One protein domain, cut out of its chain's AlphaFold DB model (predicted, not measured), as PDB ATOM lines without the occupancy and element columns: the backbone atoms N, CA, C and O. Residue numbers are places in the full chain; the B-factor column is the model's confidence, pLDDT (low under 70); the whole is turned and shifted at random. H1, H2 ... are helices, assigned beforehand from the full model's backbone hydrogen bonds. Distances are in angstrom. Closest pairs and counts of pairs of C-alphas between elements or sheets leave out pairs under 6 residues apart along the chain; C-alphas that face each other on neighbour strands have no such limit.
ATOM      1  N   GLU A 293       8.463  38.159  34.555       90.75
ATOM      2  CA  GLU A 293       8.356  36.797  34.026       90.75
ATOM      3  C   GLU A 293       9.145  36.625  32.725       90.75
ATOM      4  O   GLU A 293       9.792  35.599  32.513       90.75
ATOM      5  N   TRP A 294       9.154  37.637  31.853       94.50
ATOM      6  CA  TRP A 294       9.936  37.585  30.623       94.50
ATOM      7  C   TRP A 294      11.440  37.615  30.922       94.50
ATOM      8  O   TRP A 294      12.170  36.756  30.429       94.50
ATOM      9  N   LEU A 295      11.903  38.522  31.791       95.38
ATOM     10  CA  LEU A 295      13.314  38.610  32.189       95.38
ATOM     11  C   LEU A 295      13.817  37.304  32.816       95.38
ATOM     12  O   LEU A 295      14.900  36.832  32.468       95.38
ATOM     13  N   LYS A 296      13.031  36.705  33.717       92.94
ATOM     14  CA  LYS A 296      13.401  35.477  34.438       92.94
ATOM     15  C   LYS A 296      13.412  34.235  33.547       92.94
ATOM     16  O   LYS A 296      14.206  33.326  33.786       92.94
ATOM     17  N   ASN A 297      12.585  34.199  32.502       91.06
ATOM     18  CA  ASN A 297      12.491  33.045  31.607       91.06
ATOM     19  C   ASN A 297      13.350  33.173  30.335       91.06
ATOM     20  O   ASN A 297      13.742  32.152  29.758       91.06
ATOM     21  N   HIS A 298      13.687  34.391  29.898       95.56
ATOM     22  CA  HIS A 298      14.446  34.597  28.665       95.56
ATOM     23  C   HIS A 298      15.922  34.172  28.832       95.56
ATOM     24  O   HIS A 298      16.611  34.671  29.730       95.56
ATOM     25  N   PRO A 299      16.476  33.308  27.951       93.56
ATOM     26  CA  PRO A 299      17.821  32.740  28.094       93.56
ATOM     27  C   PRO A 299      18.952  33.747  28.328       93.56
ATOM     28  O   PRO A 299      19.902  33.431  29.040       93.56
ATOM     29  N   TYR A 300      18.855  34.938  27.733       95.31
ATOM     30  CA  TYR A 300      19.877  35.988  27.836       95.31
ATOM     31  C   TYR A 300      19.708  36.930  29.031       95.31
ATOM     32  O   TYR A 300      20.655  37.629  29.370       95.31
ATOM     33  N   PHE A 301      18.542  36.938  29.681       96.31
ATOM     34  CA  PHE A 301      18.255  37.842  30.801       96.31
ATOM     35  C   PHE A 301      18.148  37.107  32.134       96.31
ATOM     36  O   PHE A 301      18.427  37.706  33.163       96.31
ATOM     37  N   LYS A 302      17.831  35.807  32.148       94.62
ATOM     38  CA  LYS A 302      17.525  35.064  33.384       94.62
ATOM     39  C   LYS A 302      18.573  35.176  34.499       94.62
ATOM     40  O   LYS A 302      18.220  35.146  35.668       94.62
ATOM     41  N   TYR A 303      19.856  35.329  34.158       92.88
ATOM     42  CA  TYR A 303      20.938  35.471  35.144       92.88
ATOM     43  C   TYR A 303      21.156  36.912  35.629       92.88
ATOM     44  O   TYR A 303      21.807  37.126  36.650       92.88
ATOM     45  N   SER A 304      20.648  37.904  34.900       94.69
ATOM     46  CA  SER A 304      20.687  39.326  35.257       94.69
ATOM     47  C   SER A 304      19.316  39.873  35.660       94.69
ATOM     48  O   SER A 304      19.246  41.019  36.092       94.69
ATOM     49  N   ALA A 305      18.253  39.067  35.576       94.19
ATOM     50  CA  ALA A 305      16.868  39.464  35.803       94.19
ATOM     51  C   ALA A 305      16.685  40.192  37.139       94.19
ATOM     52  O   ALA A 305      16.246  41.338  37.144       94.19
ATOM     53  N   ASP A 306      17.117  39.591  38.250       91.69
ATOM     54  CA  ASP A 306      16.967  40.195  39.580       91.69
ATOM     55  C   ASP A 306      17.736  41.520  39.706       91.69
ATOM     56  O   ASP A 306      17.242  42.471  40.305       91.69
ATOM     57  N   LYS A 307      18.918  41.630  39.079       94.62
ATOM     58  CA  LYS A 307      19.691  42.885  39.052       94.62
ATOM     59  C   LYS A 307      18.993  43.965  38.232       94.62
ATOM     60  O   LYS A 307      18.960  45.114  38.652       94.62
ATOM     61  N   ILE A 308      18.462  43.605  37.062       94.75
ATOM     62  CA  ILE A 308      17.718  44.522  36.190       94.75
ATOM     63  C   ILE A 308      16.492  45.046  36.937       94.75
ATOM     64  O   ILE A 308      16.282  46.258  36.991       94.75
ATOM     65  N   ILE A 309      15.733  44.140  37.560       93.00
ATOM     66  CA  ILE A 309      14.552  44.465  38.360       93.00
ATOM     67  C   ILE A 309      14.936  45.376  39.523       93.00
ATOM     68  O   ILE A 309      14.277  46.383  39.729       93.00
ATOM     69  N   PHE A 310      16.020  45.085  40.239       91.94
ATOM     70  CA  PHE A 310      16.484  45.925  41.337       91.94
ATOM     71  C   PHE A 310      16.881  47.335  40.875       91.94
ATOM     72  O   PHE A 310      16.419  48.325  41.438       91.94
ATOM     73  N   TYR A 311      17.715  47.451  39.836       93.25
ATOM     74  CA  TYR A 311      18.234  48.751  39.405       93.25
ATOM     75  C   TYR A 311      17.162  49.649  38.788       93.25
ATOM     76  O   TYR A 311      17.179  50.852  39.036       93.25
ATOM     77  N   ARG A 312      16.190  49.095  38.054       93.44
ATOM     78  CA  ARG A 312      15.114  49.903  37.457       93.44
ATOM     79  C   ARG A 312      14.103  50.457  38.471       93.44
ATOM     80  O   ARG A 312      13.296  51.305  38.107       93.44
ATOM     81  N   LEU A 313      14.127  49.999  39.730       88.19
ATOM     82  CA  LEU A 313      13.299  50.579  40.799       88.19
ATOM     83  C   LEU A 313      13.787  51.970  41.220       88.19
ATOM     84  O   LEU A 313      12.982  52.801  41.631       88.19
ATOM     85  N   SER A 314      15.099  52.213  41.156       86.31
ATOM     86  CA  SER A 314      15.720  53.464  41.609       86.31
ATOM     87  C   SER A 314      16.299  54.304  40.475       86.31
ATOM     88  O   SER A 314      16.445  55.514  40.639       86.31
ATOM     89  N   GLU A 315      16.597  53.696  39.328       90.94
ATOM     90  CA  GLU A 315      17.186  54.369  38.180       90.94
ATOM     91  C   GLU A 315      16.255  54.311  36.967       90.94
ATOM     92  O   GLU A 315      15.879  53.237  36.502       90.94
ATOM     93  N   LYS A 316      15.905  55.489  36.441       87.94
ATOM     94  CA  LYS A 316      15.051  55.633  35.252       87.94
ATOM     95  C   LYS A 316      15.860  55.768  33.957       87.94
ATOM     96  O   LYS A 316      15.277  55.695  32.882       87.94
ATOM     97  N   ASP A 317      17.178  55.968  34.042       91.75
ATOM     98  CA  ASP A 317      18.074  55.985  32.881       91.75
ATOM     99  C   ASP A 317      18.680  54.596  32.623       91.75
ATOM    100  O   ASP A 317      19.567  54.115  33.338       91.75
ATOM    101  N   GLU A 318      18.247  53.971  31.532       91.50
ATOM    102  CA  GLU A 318      18.721  52.661  31.092       91.50
ATOM    103  C   GLU A 318      20.243  52.604  30.877       91.50
ATOM    104  O   GLU A 318      20.871  51.582  31.165       91.50
ATOM    105  N   LYS A 319      20.890  53.708  30.466       91.75
ATOM    106  CA  LYS A 319      22.354  53.745  30.289       91.75
ATOM    107  C   LYS A 319      23.088  53.531  31.608       91.75
ATOM    108  O   LYS A 319      24.160  52.921  31.634       91.75
ATOM    109  N   LYS A 320      22.538  54.033  32.713       93.56
ATOM    110  CA  LYS A 320      23.112  53.808  34.041       93.56
ATOM    111  C   LYS A 320      22.836  52.393  34.530       93.56
ATOM    112  O   LYS A 320      23.748  51.794  35.095       93.56
ATOM    113  N   ILE A 321      21.657  51.830  34.245       93.31
ATOM    114  CA  ILE A 321      21.366  50.415  34.534       93.31
ATOM    115  C   ILE A 321      22.430  49.525  33.878       93.31
ATOM    116  O   ILE A 321      23.042  48.706  34.560       93.31
ATOM    117  N   TRP A 322      22.760  49.751  32.604       93.69
ATOM    118  CA  TRP A 322      23.830  49.019  31.916       93.69
ATOM    119  C   TRP A 322      25.192  49.113  32.615       93.69
ATOM    120  O   TRP A 322      25.848  48.092  32.840       93.69
ATOM    121  N   LYS A 323      25.599  50.317  33.034       92.88
ATOM    122  CA  LYS A 323      26.849  50.519  33.791       92.88
ATOM    123  C   LYS A 323      26.857  49.756  35.121       92.88
ATOM    124  O   LYS A 323      27.904  49.259  35.535       92.88
ATOM    125  N   LEU A 324      25.706  49.656  35.785       92.44
ATOM    126  CA  LEU A 324      25.548  48.949  37.059       92.44
ATOM    127  C   LEU A 324      25.504  47.422  36.893       92.44
ATOM    128  O   LEU A 324      25.969  46.698  37.777       92.44
ATOM    129  N   LEU A 325      24.991  46.917  35.766       92.56
ATOM    130  CA  LEU A 325      24.947  45.481  35.478       92.56
ATOM    131  C   LEU A 325      26.341  44.869  35.303       92.56
ATOM    132  O   LEU A 325      26.530  43.710  35.682       92.56
ATOM    133  N   ARG A 326      27.305  45.640  34.773       91.06
ATOM    134  CA  ARG A 326      28.691  45.198  34.503       91.06
ATOM    135  C   ARG A 326      28.744  43.869  33.736       91.06
ATOM    136  O   ARG A 326      29.544  42.982  34.038       91.06
ATOM    137  N   THR A 327      27.841  43.702  32.776       89.75
ATOM    138  CA  THR A 327      27.750  42.512  31.928       89.75
ATOM    139  C   THR A 327      28.959  42.398  31.005       89.75
ATOM    140  O   THR A 327      29.493  43.400  30.535       89.75
ATOM    141  N   LYS A 328      29.392  41.165  30.715       91.75
ATOM    142  CA  LYS A 328      30.429  40.931  29.701       91.75
ATOM    143  C   LYS A 328      29.929  41.407  28.325       91.75
ATOM    144  O   LYS A 328      28.753  41.162  28.033       91.75
ATOM    145  N   PRO A 329      30.793  41.975  27.459       92.88
ATOM    146  CA  PRO A 329      30.383  42.515  26.157       92.88
ATOM    147  C   PRO A 329      29.593  41.526  25.289       92.88
ATOM    148  O   PRO A 329      28.583  41.885  24.693       92.88
ATOM    149  N   GLU A 330      29.989  40.253  25.279       90.62
ATOM    150  CA  GLU A 330      29.297  39.189  24.538       90.62
ATOM    151  C   GLU A 330      27.862  38.947  25.034       90.62
ATOM    152  O   GLU A 330      26.951  38.681  24.249       90.62
ATOM    153  N   TYR A 331      27.650  39.029  26.350       92.19
ATOM    154  CA  TYR A 331      26.338  38.835  26.968       92.19
ATOM    155  C   TYR A 331      25.438  40.040  26.713       92.19
ATOM    156  O   TYR A 331      24.274  39.885  26.354       92.19
ATOM    157  N   GLU A 332      26.009  41.236  26.838       94.56
ATOM    158  CA  GLU A 332      25.338  42.487  26.508       94.56
ATOM    159  C   GLU A 332      24.906  42.521  25.037       94.56
ATOM    160  O   GLU A 332      23.754  42.843  24.751       94.56
ATOM    161  N   ALA A 333      25.773  42.106  24.108       94.75
ATOM    162  CA  ALA A 333      25.438  42.017  22.689       94.75
ATOM    163  C   ALA A 333      24.236  41.089  22.438       94.75
ATOM    164  O   ALA A 333      23.330  41.437  21.685       94.75
ATOM    165  N   ARG A 334      24.183  39.933  23.115       95.06
ATOM    166  CA  ARG A 334      23.044  39.001  23.031       95.06
ATOM    167  C   ARG A 334      21.760  39.598  23.595       95.06
ATOM    168  O   ARG A 334      20.709  39.457  22.976       95.06
ATOM    169  N   MET A 335      21.832  40.259  24.749       96.00
ATOM    170  CA  MET A 335      20.683  40.930  25.363       96.00
ATOM    171  C   MET A 335      20.128  42.026  24.448       96.00
ATOM    172  O   MET A 335      18.924  42.059  24.206       96.00
ATOM    173  N   LYS A 336      21.001  42.857  23.863       95.75
ATOM    174  CA  LYS A 336      20.628  43.953  22.954       95.75
ATOM    175  C   LYS A 336      19.815  43.510  21.734       95.75
ATOM    176  O   LYS A 336      19.044  44.305  21.217       95.75
ATOM    177  N   LEU A 337      19.908  42.248  21.305       96.06
ATOM    178  CA  LEU A 337      19.074  41.724  20.213       96.06
ATOM    179  C   LEU A 337      17.566  41.824  20.513       96.06
ATOM    180  O   LEU A 337      16.776  42.048  19.594       96.06
ATOM    181  N   TYR A 338      17.184  41.694  21.786       96.88
ATOM    182  CA  TYR A 338      15.793  41.671  22.257       96.88
ATOM    183  C   TYR A 338      15.380  42.951  22.983       96.88
ATOM    184  O   TYR A 338      14.328  42.980  23.626       96.88
TER     185      TYR A 338
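This is residues 293 to 338 of the 340 residues of the protein "Helix-hairpin-helix motif-containing protein" of Chryseobacterium wanjuense (UniProt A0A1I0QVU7). Four short helices follow one another round a ring-like path: H2, the longest, makes one side, H3 turns off it at a steep tilt, and H4 comes round towards the link between H1 and H2. H1 lies near the first end of H2, while H4 stays apart from the other three helices. The printed part has 46 residues with four named helices, in the order H1, H2, H3, H4, and no named strand; the class is all helix. The whole is compact, with a radius of gyration of the C-alphas of 10.0 A, and its C-alphas span 25 by 24 by 15 A.

Begin with H2, residues 305 to 314: find C-alpha 305 at (16.868, 39.464, 35.803), and from there the helix runs 15.2 A to C-alpha 314 at (15.720, 53.464, 41.609). Look before it for H1, residues 293 to 297, which measures 6.1 A and begins with C-alpha 293 at (8.356, 36.797, 34.026). Read on past H2 to H3, residues 318 to 325, 10.5 A from first to last C-alpha. H4, residues 329 to 336, measures 10.4 A; you reach its end with C-alpha 336 at (20.628, 43.953, 22.954).

Start again from H2 and look across to H3: the two touch, with 7 pairs of C-alphas within 8 A. Their closest C-alphas are those of Tyr 311 and Ile 321, 6.0 A apart. H2 and H3 run opposite ways at a steep tilt of 53 degrees. At the other end of H2 you find H1: the two only just touch, with 3 pairs of C-alphas within 8 A, and they touch only at the corner by their link. The closest C-alphas there are those of Leu 295 and Ala 305, 5.1 A apart. H4 is apart from H1, H2 and H3, and H1 is apart from H3. Check the backbone O and N atoms: in H1, H3 and H4 every O i to N i+4 pair is within hydrogen-bond range, and in H2 4 of 6 are.

The two C-alphas farthest apart are those of Ser 314 and Glu 330, 26.1 A, and the first and last printed C-alphas, of Glu 293 and Tyr 338, are 14.8 A apart. The printed part, residues 293 to 338, has no cut. The links from H2 to H3 and from H3 to H4 are tight, with 3 residues each; the link from H1 to H2, with 7 residues, is short. In the B-factor column you will find the model's confidence: the mean pLDDT of the printed part is 93.0, and no printed residue is under 70.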